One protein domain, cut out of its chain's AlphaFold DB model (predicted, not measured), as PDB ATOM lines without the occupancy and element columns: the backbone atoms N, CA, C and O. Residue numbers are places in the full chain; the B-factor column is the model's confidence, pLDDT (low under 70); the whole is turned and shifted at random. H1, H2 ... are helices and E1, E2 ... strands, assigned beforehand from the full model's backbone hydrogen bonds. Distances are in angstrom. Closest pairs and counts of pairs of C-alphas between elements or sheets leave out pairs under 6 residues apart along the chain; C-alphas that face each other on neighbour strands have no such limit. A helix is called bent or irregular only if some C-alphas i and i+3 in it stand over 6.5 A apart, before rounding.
ATOM      1  N   SER A  44     189.695 167.445 206.597       85.94
ATOM      2  CA  SER A  44     189.442 167.375 205.154       85.94
ATOM      3  C   SER A  44     189.334 165.933 204.644       85.94
ATOM      4  O   SER A  44     188.462 165.617 203.838       85.94
ATOM      5  N   ARG A  45     190.163 165.012 205.156       84.75
ATOM      6  CA  ARG A  45     190.052 163.578 204.837       84.75
ATOM      7  C   ARG A  45     188.739 162.971 205.332       84.75
ATOM      8  O   ARG A  45     188.149 162.152 204.631       84.75
ATOM      9  N   GLU A  46     188.273 163.360 206.515       89.06
ATOM     10  CA  GLU A  46     186.991 162.897 207.054       89.06
ATOM     11  C   GLU A  46     185.800 163.432 206.254       89.06
ATOM     12  O   GLU A  46     184.851 162.689 206.022       89.06
ATOM     13  N   GLU A  47     185.853 164.681 205.795       91.44
ATOM     14  CA  GLU A  47     184.830 165.283 204.933       91.44
ATOM     15  C   GLU A  47     184.742 164.578 203.577       91.44
ATOM     16  O   GLU A  47     183.655 164.173 203.166       91.44
ATOM     17  N   ILE A  48     185.884 164.330 202.929       85.69
ATOM     18  CA  ILE A  48     185.948 163.563 201.676       85.69
ATOM     19  C   ILE A  48     185.419 162.142 201.895       85.69
ATOM     20  O   ILE A  48     184.603 161.648 201.117       85.69
ATOM     21  N   GLY A  49     185.830 161.487 202.985       85.19
ATOM     22  CA  GLY A  49     185.356 160.149 203.335       85.19
ATOM     23  C   GLY A  49     183.843 160.101 203.563       85.19
ATOM     24  O   GLY A  49     183.182 159.166 203.113       85.19
ATOM     25  N   LYS A  50     183.271 161.117 204.219       89.00
ATOM     26  CA  LYS A  50     181.817 161.255 204.389       89.00
ATOM     27  C   LYS A  50     181.114 161.461 203.049       89.00
ATOM     28  O   LYS A  50     180.127 160.780 202.799       89.00
ATOM     29  N   ALA A  51     181.635 162.329 202.183       87.31
ATOM     30  CA  ALA A  51     181.059 162.592 200.865       87.31
ATOM     31  C   ALA A  51     181.023 161.330 199.985       87.31
ATOM     32  O   ALA A  51     180.008 161.032 199.357       87.31
ATOM     33  N   ILE A  52     182.102 160.540 199.997       82.88
ATOM     34  CA  ILE A  52     182.168 159.259 199.282       82.88
ATOM     35  C   ILE A  52     181.148 158.268 199.845       82.88
ATOM     36  O   ILE A  52     180.408 157.658 199.076       82.88
ATOM     37  N   LYS A  53     181.061 158.129 201.174       82.88
ATOM     38  CA  LYS A  53     180.072 157.246 201.812       82.88
ATOM     39  C   LYS A  53     178.642 157.625 201.443       82.88
ATOM     40  O   LYS A  53     177.847 156.739 201.169       82.88
ATOM     41  N   LEU A  54     178.334 158.918 201.392       84.38
ATOM     42  CA  LEU A  54     177.017 159.428 201.011       84.38
ATOM     43  C   LEU A  54     176.676 159.093 199.553       84.38
ATOM     44  O   LEU A  54     175.573 158.638 199.264       84.38
ATOM     45  N   ARG A  55     177.648 159.239 198.645       80.56
ATOM     46  CA  ARG A  55     177.492 158.843 197.239       80.56
ATOM     47  C   ARG A  55     177.272 157.334 197.095       80.56
ATOM     48  O   ARG A  55     176.394 156.926 196.348       80.56
ATOM     49  N   ILE A  56     178.038 156.520 197.823       75.94
ATOM     50  CA  ILE A  56     177.885 155.057 197.821       75.94
ATOM     51  C   ILE A  56     176.528 154.652 198.404       75.94
ATOM     52  O   ILE A  56     175.861 153.799 197.829       75.94
ATOM     53  N   ALA A  57     176.095 155.283 199.498       78.94
ATOM     54  CA  ALA A  57     174.795 155.023 200.111       78.94
ATOM     55  C   ALA A  57     173.642 155.308 199.139       78.94
ATOM     56  O   ALA A  57     172.749 154.483 199.012       78.94
ATOM     57  N   GLY A  58     173.710 156.403 198.372       81.25
ATOM     58  CA  GLY A  58     172.709 156.704 197.340       81.25
ATOM     59  C   GLY A  58     172.672 155.708 196.172       81.25
ATOM     60  O   GLY A  58     171.676 155.637 195.464       81.25
ATOM     61  N   MET A  59     173.737 154.925 195.958       79.44
ATOM     62  CA  MET A  59     173.786 153.864 194.940       79.44
ATOM     63  C   MET A  59     173.503 152.471 195.521       79.44
ATOM     64  O   MET A  59     173.399 151.504 194.763       79.44
ATOM     65  N   ALA A  60     173.399 152.348 196.847       77.31
ATOM     66  CA  ALA A  60     173.239 151.066 197.521       77.31
ATOM     67  C   ALA A  60     171.925 150.384 197.133       77.31
ATOM     68  O   ALA A  60     171.940 149.190 196.846       77.31
ATOM     69  N   ASP A  61     170.834 151.144 197.032       78.50
ATOM     70  CA  ASP A  61     169.518 150.616 196.655       78.50
ATOM     71  C   ASP A  61     169.552 149.979 195.262       78.50
ATOM     72  O   ASP A  61     169.161 148.826 195.094       78.50
ATOM     73  N   MET A  62     170.154 150.662 194.283       80.81
ATOM     74  CA  MET A  62     170.338 150.124 192.932       80.81
ATOM     75  C   MET A  62     171.152 148.820 192.944       80.81
ATOM     76  O   MET A  62     170.819 147.868 192.240       80.81
ATOM     77  N   LEU A  63     172.227 148.754 193.735       79.62
ATOM     78  CA  LEU A  63     173.044 147.544 193.846       79.62
ATOM     79  C   LEU A  63     172.266 146.393 194.492       79.62
ATOM     80  O   LEU A  63     172.401 145.250 194.054       79.62
ATOM     81  N   ILE A  64     171.448 146.683 195.504       80.75
ATOM     82  CA  ILE A  64     170.587 145.699 196.164       80.75
ATOM     83  C   ILE A  64     169.537 145.179 195.181       80.75
ATOM     84  O   ILE A  64     169.381 143.968 195.058       80.75
ATOM     85  N   GLU A  65     168.881 146.052 194.419       80.38
ATOM     86  CA  GLU A  65     167.902 145.664 193.399       80.38
ATOM     87  C   GLU A  65     168.510 144.776 192.310       80.38
ATOM     88  O   GLU A  65     167.923 143.760 191.936       80.38
ATOM     89  N   LYS A  66     169.709 145.112 191.815       78.62
ATOM     90  CA  LYS A  66     170.411 144.288 190.819       78.62
ATOM     91  C   LYS A  66     170.785 142.923 191.377       78.62
ATOM     92  O   LYS A  66     170.556 141.914 190.714       78.62
ATOM     93  N   GLN A  67     171.290 142.878 192.604       77.88
ATOM     94  CA  GLN A  67     171.651 141.623 193.252       77.88
ATOM     95  C   GLN A  67     170.412 140.766 193.560       77.88
ATOM     96  O   GLN A  67     170.448 139.552 193.388       77.88
ATOM     97  N   LEU A  68     169.290 141.391 193.934       76.94
ATOM     98  CA  LEU A  68     167.994 140.727 194.094       76.94
ATOM     99  C   LEU A  68     167.463 140.188 192.765       76.94
ATOM    100  O   LEU A  68     166.897 139.100 192.738       76.94
ATOM    101  N   SER A  69     167.646 140.917 191.665       76.62
ATOM    102  CA  SER A  69     167.271 140.445 190.329       76.62
ATOM    103  C   SER A  69     168.071 139.209 189.915       76.62
ATOM    104  O   SER A  69     167.506 138.307 189.305       76.62
ATOM    105  N   LEU A  70     169.360 139.148 190.256       74.69
ATOM    106  CA  LEU A  70     170.200 137.967 190.027       74.69
ATOM    107  C   LEU A  70     169.785 136.797 190.933       74.69
ATOM    108  O   LEU A  70     169.681 135.664 190.472       74.69
ATOM    109  N   ALA A  71     169.489 137.081 192.204       68.69
ATOM    110  CA  ALA A  71     169.067 136.090 193.193       68.69
ATOM    111  C   ALA A  71     167.668 135.504 192.930       68.69
ATOM    112  O   ALA A  71     167.397 134.371 193.311       68.69
ATOM    113  N   LYS A  72     166.767 136.250 192.282       68.25
ATOM    114  CA  LYS A  72     165.433 135.765 191.881       68.25
ATOM    115  C   LYS A  72     165.452 134.955 190.580       68.25
ATOM    116  O   LYS A  72     164.467 134.283 190.284       68.25
ATOM    117  N   GLY A  73     166.554 135.007 189.830       61.81
ATOM    118  CA  GLY A  73     166.617 134.533 188.453       61.81
ATOM    119  C   GLY A  73     165.993 135.554 187.501       61.81
ATOM    120  O   GLY A  73     164.897 136.071 187.735       61.81
ATOM    121  N   ILE A  74     166.701 135.882 186.422       62.88
ATOM    122  CA  ILE A  74     166.184 136.809 185.413       62.88
ATOM    123  C   ILE A  74     165.158 136.048 184.573       62.88
ATOM    124  O   ILE A  74     165.470 135.008 183.993       62.88
ATOM    125  N   GLN A  75     163.927 136.560 184.532       63.00
ATOM    126  CA  GLN A  75     162.882 136.054 183.648       63.00
ATOM    127  C   GLN A  75     163.025 136.757 182.293       63.00
ATOM    128  O   GLN A  75     162.860 137.973 182.205       63.00
ATOM    129  N   TYR A  76     163.365 136.011 181.245       66.69
ATOM    130  CA  TYR A  76     163.415 136.510 179.875       66.69
ATOM    131  C   TYR A  76     162.162 136.081 179.127       66.69
ATOM    132  O   TYR A  76     161.755 134.922 179.211       66.69
ATOM    133  N   LEU A  77     161.602 136.996 178.340       67.19
ATOM    134  CA  LEU A  77     160.618 136.651 177.325       67.19
ATOM    135  C   LEU A  77     161.371 136.337 176.027       67.19
ATOM    136  O   LEU A  77     162.078 137.192 175.495       67.19
ATOM    137  N   MET A  78     161.265 135.109 175.532       68.44
ATOM    138  CA  MET A  78     161.791 134.724 174.224       68.44
ATOM    139  C   MET A  78     160.658 134.658 173.209       68.44
ATOM    140  O   MET A  78     159.623 134.055 173.483       68.44
ATOM    141  N   VAL A  79     160.885 135.254 172.042       71.06
ATOM    142  CA  VAL A  79     159.986 135.209 170.891       71.06
ATOM    143  C   VAL A  79     160.626 134.331 169.831       71.06
ATOM    144  O   VAL A  79     161.750 134.579 169.380       71.06
ATOM    145  N   THR A  80     159.907 133.293 169.435       68.00
ATOM    146  CA  THR A  80     160.319 132.392 168.367       68.00
ATOM    147  C   THR A  80     159.495 132.678 167.121       68.00
ATOM    148  O   THR A  80     158.290 132.433 167.111       68.00
ATOM    149  N   GLU A  81     160.152 133.173 166.070       70.69
ATOM    150  CA  GLU A  81     159.528 133.439 164.773       70.69
ATOM    151  C   GLU A  81     159.751 132.259 163.815       70.69
ATOM    152  O   GLU A  81     160.892 131.847 163.565       70.69
ATOM    153  N   LYS A  82     158.661 131.710 163.264       64.62
ATOM    154  CA  LYS A  82     158.713 130.697 162.198       64.62
ATOM    155  C   LYS A  82     158.617 131.365 160.827       64.62
ATOM    156  O   LYS A  82     157.599 131.984 160.502       64.62
ATOM    157  N   HIS A  83     159.647 131.199 159.999       59.53
ATOM    158  CA  HIS A  83     159.621 131.641 158.607       59.53
ATOM    159  C   HIS A  83     159.168 130.494 157.699       59.53
ATOM    160  O   HIS A  83     159.873 129.500 157.536       59.53
ATOM    161  N   VAL A  84     157.992 130.648 157.085       59.91
ATOM    162  CA  VAL A  84     157.478 129.707 156.079       59.91
ATOM    163  C   VAL A  84     157.765 130.279 154.695       59.91
ATOM    164  O   VAL A  84     157.406 131.422 154.404       59.91
ATOM    165  N   GLY A  85     158.428 129.499 153.846       61.25
ATOM    166  CA  GLY A  85     158.747 129.903 152.480       61.25
ATOM    167  C   GLY A  85     157.516 129.927 151.568       61.25
ATOM    168  O   GLY A  85     156.498 129.310 151.884       61.25
ATOM    169  N   PRO A  86     157.611 130.546 150.377       57.50
ATOM    170  CA  PRO A  86     156.500 130.651 149.420       57.50
ATOM    171  C   PRO A  86     155.912 129.306 148.953       57.50
ATOM    172  O   PRO A  86     154.821 129.270 148.397       57.50
ATOM    173  N   ARG A  87     156.639 128.197 149.158       63.84
ATOM    174  CA  ARG A  87     156.245 126.822 148.800       63.84
ATOM    175  C   ARG A  87     155.952 125.923 150.010       63.84
ATOM    176  O   ARG A  87     155.955 124.708 149.871       63.84
ATOM    177  N   GLY A  88     155.728 126.497 151.193       60.12
ATOM    178  CA  GLY A  88     155.370 125.731 152.396       60.12
ATOM    179  C   GLY A  88     156.522 124.957 153.044       60.12
ATOM    180  O   GLY A  88     156.281 124.170 153.949       60.12
ATOM    181  N   GLY A  89     157.767 125.173 152.603       49.66
ATOM    182  CA  GLY A  89     158.950 124.659 153.292       49.66
ATOM    183  C   GLY A  89     159.327 125.543 154.483       49.66
ATOM    184  O   GLY A  89     159.319 126.773 154.360       49.66
ATOM    185  N   ASP A  90     159.672 124.925 155.612       58.91
ATOM    186  CA  ASP A  90     160.210 125.619 156.784       58.91
ATOM    187  C   ASP A  90     161.601 126.186 156.459       58.91
ATOM    188  O   ASP A  90     162.543 125.439 156.201       58.91
ATOM    189  N   LEU A  91     161.749 127.517 156.474       61.41
ATOM    190  CA  LEU A  91     163.034 128.202 156.241       61.41
ATOM    191  C   LEU A  91     163.891 128.318 157.512       61.41
ATOM    192  O   LEU A  91     164.951 128.941 157.498       61.41
ATOM    193  N   GLY A  92     163.445 127.704 158.606       58.16
ATOM    194  CA  GLY A  92     164.110 127.742 159.897       58.16
ATOM    195  C   GLY A  92     163.377 128.602 160.919       58.16
ATOM    196  O   GLY A  92     162.450 129.361 160.625       58.16
ATOM    197  N   THR A  93     163.800 128.424 162.164       67.31
ATOM    198  CA  THR A  93     163.212 129.053 163.343       67.31
ATOM    199  C   THR A  93     164.248 129.989 163.950       67.31
ATOM    200  O   THR A  93     165.357 129.550 164.251       67.31
ATOM    201  N   THR A  94     163.902 131.264 164.134       70.94
ATOM    202  CA  THR A  94     164.784 132.221 164.819       70.94
ATOM    203  C   THR A  94     164.205 132.536 166.187       70.94
ATOM    204  O   THR A  94     163.094 133.052 166.290       70.94
ATOM    205  N   THR A  95     164.968 132.251 167.239       70.62
ATOM    206  CA  THR A  95     164.613 132.627 168.612       70.62
ATOM    207  C   THR A  95     165.359 133.898 168.988       70.62
ATOM    208  O   THR A  95     166.584 133.967 168.868       70.62
ATOM    209  N   ARG A  96     164.626 134.919 169.435       74.25
ATOM    210  CA  ARG A  96     165.185 136.183 169.926       74.25
ATOM    211  C   ARG A  96     164.674 136.470 171.330       74.25
ATOM    212  O   ARG A  96     163.546 136.134 171.673       74.25
ATOM    213  N   VAL A  97     165.520 137.093 172.143       73.81
ATOM    214  CA  VAL A  97     165.126 137.582 173.468       73.81
ATOM    215  C   VAL A  97     164.469 138.945 173.297       73.81
ATOM    216  O   VAL A  97     165.108 139.881 172.806       73.81
ATOM    217  N   GLU A  98     163.217 139.054 173.719       73.75
ATOM    218  CA  GLU A  98     162.462 140.297 173.698       73.75
ATOM    219  C   GLU A  98     162.894 141.168 174.881       73.75
ATOM    220  O   GLU A  98     162.843 140.757 176.041       73.75
ATOM    221  N   LYS A  99     163.375 142.380 174.584       67.56
ATOM    222  CA  LYS A  99     163.865 143.339 175.592       67.56
ATOM    223  C   LYS A  99     162.889 144.489 175.839       67.56
ATOM    224  O   LYS A  99     163.172 145.358 176.663       67.56
ATOM    225  N   SER A 100     161.779 144.540 175.104       71.62
ATOM    226  CA  SER A 100     160.830 145.644 175.179       71.62
ATOM    227  C   SER A 100     159.932 145.515 176.428       71.62
ATOM    228  O   SER A 100     159.260 144.501 176.623       71.62
ATOM    229  N   PRO A 101     159.876 146.535 177.306       65.88
ATOM    230  CA  PRO A 101     159.114 146.442 178.555       65.88
ATOM    231  C   PRO A 101     157.596 146.340 178.361       65.88
ATOM    232  O   PRO A 101     156.903 145.839 179.241       65.88
ATOM    233  N   GLN A 102     157.072 146.861 177.248       70.38
ATOM    234  CA  GLN A 102     155.636 146.874 176.958       70.38
ATOM    235  C   GLN A 102     155.136 145.483 176.559       70.38
ATOM    236  O   GLN A 102     154.196 144.994 177.169       70.38
ATOM    237  N   ILE A 103     155.840 144.799 175.650       68.56
ATOM    238  CA  ILE A 103     155.477 143.444 175.201       68.56
ATOM    239  C   ILE A 103     155.554 142.449 176.363       68.56
ATOM    240  O   ILE A 103     154.683 141.598 176.514       68.56
ATOM    241  N   ILE A 104     156.555 142.597 177.236       67.00
ATOM    242  CA  ILE A 104     156.677 141.771 178.442       67.00
ATOM    243  C   ILE A 104     155.457 141.946 179.356       67.00
ATOM    244  O   ILE A 104     154.899 140.957 179.823       67.00
ATOM    245  N   LYS A 105     155.012 143.187 179.585       67.75
ATOM    246  CA  LYS A 105     153.816 143.466 180.395       67.75
ATOM    247  C   LYS A 105     152.546 142.921 179.753       67.75
ATOM    248  O   LYS A 105     151.770 142.271 180.439       67.75
ATOM    249  N   ASP A 106     152.367 143.128 178.453       71.31
ATOM    250  CA  ASP A 106     151.183 142.659 177.731       71.31
ATOM    251  C   ASP A 106     151.099 141.120 177.678       71.31
ATOM    252  O   ASP A 106     149.998 140.563 177.682       71.31
ATOM    253  N   TYR A 107     152.246 140.430 177.697       68.44
ATOM    254  CA  TYR A 107     152.321 138.978 177.866       68.44
ATOM    255  C   TYR A 107     151.910 138.535 179.280       68.44
ATOM    256  O   TYR A 107     151.072 137.647 179.418       68.44
ATOM    257  N   PHE A 108     152.441 139.165 180.337       68.69
ATOM    258  CA  PHE A 108     152.058 138.850 181.725       68.69
ATOM    259  C   PHE A 108     150.589 139.173 182.032       68.69
ATOM    260  O   PHE A 108     149.953 138.453 182.799       68.69
ATOM    261  N   ASP A 109     150.041 140.214 181.404       73.00
ATOM    262  CA  ASP A 109     148.632 140.603 181.497       73.00
ATOM    263  C   ASP A 109     147.697 139.665 180.700       73.00
ATOM    264  O   ASP A 109     146.480 139.845 180.729       73.00
ATOM    265  N   GLY A 110     148.242 138.691 179.957       64.94
ATOM    266  CA  GLY A 110     147.474 137.727 179.163       64.94
ATOM    267  C   GLY A 110     146.787 138.321 177.929       64.94
ATOM    268  O   GLY A 110     145.904 137.688 177.353       64.94
ATOM    269  N   LYS A 111     147.167 139.536 177.512       64.12
ATOM    270  CA  LYS A 111     146.598 140.220 176.335       64.12
ATOM    271  C   LYS A 111     147.180 139.692 175.026       64.12
ATOM    272  O   LYS A 111     146.517 139.751 173.993       64.12
ATOM    273  N   ILE A 112     148.401 139.159 175.068       61.75
ATOM    274  CA  ILE A 112     149.016 138.435 173.953       61.75
ATOM    275  C   ILE A 112     148.582 136.973 174.056       61.75
ATOM    276  O   ILE A 112     149.231 136.152 174.700       61.75
ATOM    277  N   ILE A 113     147.449 136.653 173.438       55.69
ATOM    278  CA  ILE A 113     147.044 135.267 173.207       55.69
ATOM    279  C   ILE A 113     147.820 134.800 171.976       55.69
ATOM    280  O   ILE A 113     147.813 135.492 170.956       55.69
ATOM    281  N   ASP A 114     148.496 133.657 172.096       55.72
ATOM    282  CA  ASP A 114     149.370 132.971 171.126       55.72
ATOM    283  C   ASP A 114     148.598 132.560 169.845       55.72
ATOM    284  O   ASP A 114     148.430 131.390 169.512       55.72
ATOM    285  N   THR A 115     148.010 133.544 169.162       52.34
ATOM    286  CA  THR A 115     146.990 133.361 168.115       52.34
ATOM    287  C   THR A 115     147.600 133.454 166.717       52.34
ATOM    288  O   THR A 115     146.993 133.034 165.732       52.34
ATOM    289  N   GLU A 116     148.823 133.973 166.599       52.41
ATOM    290  CA  GLU A 116     149.555 133.982 165.340       52.41
ATOM    291  C   GLU A 116     150.405 132.714 165.239       52.41
ATOM    292  O   GLU A 116     151.391 132.566 165.956       52.41
ATOM    293  N   PHE A 117     150.080 131.836 164.280       52.28
ATOM    294  CA  PHE A 117     150.778 130.583 163.917       52.28
ATOM    295  C   PHE A 117     152.310 130.688 163.701       52.28
ATOM    296  O   PHE A 117     152.959 129.715 163.310       52.28
ATOM    297  N   ARG A 118     152.903 131.869 163.895       51.53
ATOM    298  CA  ARG A 118     154.290 132.204 163.590       51.53
ATOM    299  C   ARG A 118     155.076 132.804 164.751       51.53
ATOM    300  O   ARG A 118     156.277 132.966 164.556       51.53
ATOM    301  N   LYS A 119     154.470 133.119 165.904       56.28
ATOM    302  CA  LYS A 119     155.173 133.746 167.037       56.28
ATOM    303  C   LYS A 119     154.807 133.075 168.349       56.28
ATOM    304  O   LYS A 119     153.702 133.275 168.825       56.28
ATOM    305  N   PHE A 120     155.756 132.341 168.925       58.72
ATOM    306  CA  PHE A 120     155.606 131.735 170.248       58.72
ATOM    307  C   PHE A 120     156.361 132.551 171.287       58.72
ATOM    308  O   PHE A 120     157.527 132.894 171.069       58.72
ATOM    309  N   HIS A 121     155.707 132.828 172.411       64.50
ATOM    310  CA  HIS A 121     156.282 133.570 173.529       64.50
ATOM    311  C   HIS A 121     156.512 132.628 174.718       64.50
ATOM    312  O   HIS A 121     155.557 132.110 175.299       64.50
ATOM    313  N   PHE A 122     157.772 132.421 175.105       63.91
ATOM    314  CA  PHE A 122     158.138 131.600 176.264       63.91
ATOM    315  C   PHE A 122     158.825 132.447 177.333       63.91
ATOM    316  O   PHE A 122     159.760 133.191 177.031       63.91
ATOM    317  N   ILE A 123     158.407 132.292 178.590       65.06
ATOM    318  CA  ILE A 123     159.180 132.779 179.735       65.06
ATOM    319  C   ILE A 123     160.233 131.730 180.071       65.06
ATOM    320  O   ILE A 123     159.907 130.585 180.376       65.06
ATOM    321  N   THR A 124     161.498 132.132 180.055       61.81
ATOM    322  CA  THR A 124     162.594 131.330 180.601       61.81
ATOM    323  C   THR A 124     163.190 132.039 181.803       61.81
ATOM    324  O   THR A 124     163.353 133.258 181.799       61.81
ATOM    325  N   THR A 125     163.498 131.286 182.853       61.72
ATOM    326  CA  THR A 125     164.162 131.808 184.045       61.72
ATOM    327  C   THR A 125     165.597 131.317 184.059       61.72
ATOM    328  O   THR A 125     165.841 130.108 184.073       61.72
ATOM    329  N   GLU A 126     166.555 132.234 184.081       68.62
ATOM    330  CA  GLU A 126     167.934 131.862 184.376       68.62
ATOM    331  C   GLU A 126     168.031 131.409 185.835       68.62
ATOM    332  O   GLU A 126     167.401 132.001 186.717       68.62
ATOM    333  N   LYS A 127     168.775 130.325 186.090       67.94
ATOM    334  CA  LYS A 127     168.929 129.811 187.454       67.94
ATOM    335  C   LYS A 127     169.529 130.910 188.335       67.94
ATOM    336  O   LYS A 127     170.504 131.538 187.919       67.94
ATOM    337  N   PRO A 128     168.979 131.132 189.536       69.75
ATOM    338  CA  PRO A 128     169.515 132.132 190.437       69.75
ATOM    339  C   PRO A 128     170.953 131.777 190.816       69.75
ATOM    340  O   PRO A 128     171.271 130.620 191.104       69.75
ATOM    341  N   ASP A 129     171.827 132.780 190.809       75.19
ATOM    342  CA  ASP A 129     173.212 132.595 191.222       75.19
ATOM    343  C   ASP A 129     173.282 132.475 192.750       75.19
ATOM    344  O   ASP A 129     173.098 133.455 193.477       75.19
ATOM    345  N   GLY A 130     173.567 131.269 193.250       74.75
ATOM    346  CA  GLY A 130     173.651 130.994 194.688       74.75
ATOM    347  C   GLY A 130     174.673 131.874 195.415       74.75
ATOM    348  O   GLY A 130     174.425 132.297 196.542       74.75
ATOM    349  N   ARG A 131     175.768 132.267 194.745       80.25
ATOM    350  CA  ARG A 131     176.767 133.191 195.320       80.25
ATOM    351  C   ARG A 131     176.191 134.580 195.560       80.25
ATOM    352  O   ARG A 131     176.593 135.275 196.495       80.25
ATOM    353  N   SER A 132     175.258 134.997 194.713       76.25
ATOM    354  CA  SER A 132     174.585 136.281 194.836       76.25
ATOM    355  C   SER A 132     173.601 136.298 196.007       76.25
ATOM    356  O   SER A 132     173.509 137.324 196.684       76.25
ATOM    357  N   CYS A 133     172.949 135.166 196.296       71.38
ATOM    358  CA  CYS A 133     172.129 134.972 197.495       71.38
ATOM    359  C   CYS A 133     172.971 135.032 198.775       71.38
ATOM    360  O   CYS A 133     172.658 135.826 199.660       71.38
ATOM    361  N   ASP A 134     174.071 134.279 198.845       80.50
ATOM    362  CA  ASP A 134     174.958 134.280 200.018       80.50
ATOM    363  C   ASP A 134     175.547 135.672 200.277       80.50
ATOM    364  O   ASP A 134     175.529 136.164 201.400       80.50
ATOM    365  N   SER A 135     175.974 136.375 199.224       80.81
ATOM    366  CA  SER A 135     176.484 137.751 199.318       80.81
ATOM    367  C   SER A 135     175.434 138.753 199.830       80.81
ATOM    368  O   SER A 135     175.768 139.686 200.567       80.81
ATOM    369  N   LEU A 136     174.157 138.575 199.466       78.69
ATOM    370  CA  LEU A 136     173.055 139.385 199.997       78.69
ATOM    371  C   LEU A 136     172.799 139.093 201.473       78.69
ATOM    372  O   LEU A 136     172.652 140.028 202.260       78.69
ATOM    373  N   LEU A 137     172.763 137.813 201.841       78.88
ATOM    374  CA  LEU A 137     172.538 137.377 203.215       78.88
ATOM    375  C   LEU A 137     173.678 137.841 204.128       78.88
ATOM    376  O   LEU A 137     173.414 138.445 205.165       78.88
ATOM    377  N   ASP A 138     174.928 137.700 203.688       84.75
ATOM    378  CA  ASP A 138     176.120 138.198 204.380       84.75
ATOM    379  C   ASP A 138     176.098 139.721 204.573       84.75
ATOM    380  O   ASP A 138     176.625 140.240 205.558       84.75
ATOM    381  N   ARG A 139     175.505 140.471 203.634       80.81
ATOM    382  CA  ARG A 139     175.384 141.933 203.735       80.81
ATOM    383  C   ARG A 139     174.248 142.360 204.665       80.81
ATOM    384  O   ARG A 139     174.385 143.386 205.327       80.81
ATOM    385  N   ALA A 140     173.150 141.609 204.702       76.75
ATOM    386  CA  ALA A 140     171.988 141.911 205.534       76.75
ATOM    387  C   ALA A 140     172.186 141.488 206.998       76.75
ATOM    388  O   ALA A 140     171.855 142.245 207.907       76.75
ATOM    389  N   PHE A 141     172.741 140.296 207.221       82.44
ATOM    390  CA  PHE A 141     172.861 139.675 208.544       82.44
ATOM    391  C   PHE A 141     174.298 139.651 209.080       82.44
ATOM    392  O   PHE A 141     174.513 139.323 210.246       82.44
ATOM    393  N   GLY A 142     175.274 140.057 208.263       82.56
ATOM    394  CA  GLY A 142     176.693 139.913 208.569       82.56
ATOM    395  C   GLY A 142     177.210 138.523 208.200       82.56
ATOM    396  O   GLY A 142     176.463 137.547 208.169       82.56
TER     397      GLY A 142
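AT A GLANCE: This is residues 44 to 142 of the 174 residues of an uncharacterized protein of Candidatus Heimdallarchaeota archaeon (UniProt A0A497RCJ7). A long rod has the helix arm H1a at one end and a narrow, strongly twisted sheet of three strands, E2, E1 and E3, reaching out to the other, with H1b and H3 making a V between them. The arm H1a runs on beyond the V, where residues 44 to 63 stick out free, and the small helix H2 crosses one face of the sheet. The 99 printed residues hold three named helices and three named strands in the order H1, E1, E2, H2, E3, H3; the sheet, in the order E2, E1, E3, is antiparallel, and the class is mixed, helices and strands. The whole is extended, with a radius of gyration of the C-alphas of 21.7 A and spans of 76 by 27 by 26 A.

HOW THE PARTS SIT: H1, residues 44 to 71, was assigned as one helix by its hydrogen bonds but is bent, with C-alphas 58 and 61 6.9 A apart; its arms, H1a, residues 44 to 58, and H1b, residues 61 to 71, stand at a steep tilt of 47 degrees. E1, residues 75 to 84, is the inner strand and forms a hairpin with the edge strand E2, residues 90 to 98; they are antiparallel at 158 degrees, with N 79 and O 96 at 2.8 A. H2, residues 101 to 108, is on the sheet at a height of 9.4 A. It lies over E1, but only just, with 3 of its C-alphas falling on that strand, and runs across the strands at 86 degrees to E1 on the local plane; the closest C-alphas of E1 and H2 are those of Leu 77 and Ile 104, 6.6 A apart. E3, residues 119 to 125, is the other edge strand, antiparallel to E1 at 153 degrees, with N 78 and O 122 at 2.9 A. E2, H2 and E3 make a split strand-helix-strand unit, two strands running the same way with E1 between them, and its crossover is right-handed. H3, residues 130 to 141, touches H1b, opposite ways at a steep tilt of 42 degrees, closest at the C-alphas of Ala 71 and Cys 133, 5.4 A apart. H3 is apart from H1a and H2. Every O i to N i+4 pair is within hydrogen-bond range in H1a, H1b, H2 and H3.

IN THESE COORDINATES: H1a begins at C-alpha 44, (189.442, 167.375, 205.154), and is 21.3 A long; H1b measures 14.9 A. E1 is 28.8 A long and ends at C-alpha 84, (157.478, 129.707, 156.079). E2 measures 22.5 A, H2 10.8 A and E3 19.3 A. H3, 16.4 A long, ends at C-alpha 141, (172.861, 139.675, 208.544).

THE WHOLE: The two C-alphas farthest apart are those of Ser 44 and Arg 87, at 77.0 A. The printed part has no cut and no long link; the link from H2 to E3, 10 residues, is short but not tight. The mean pLDDT of the printed part is 71.1, and 47 residues are under 70, among them residues 82 to 93 and 110 to 128.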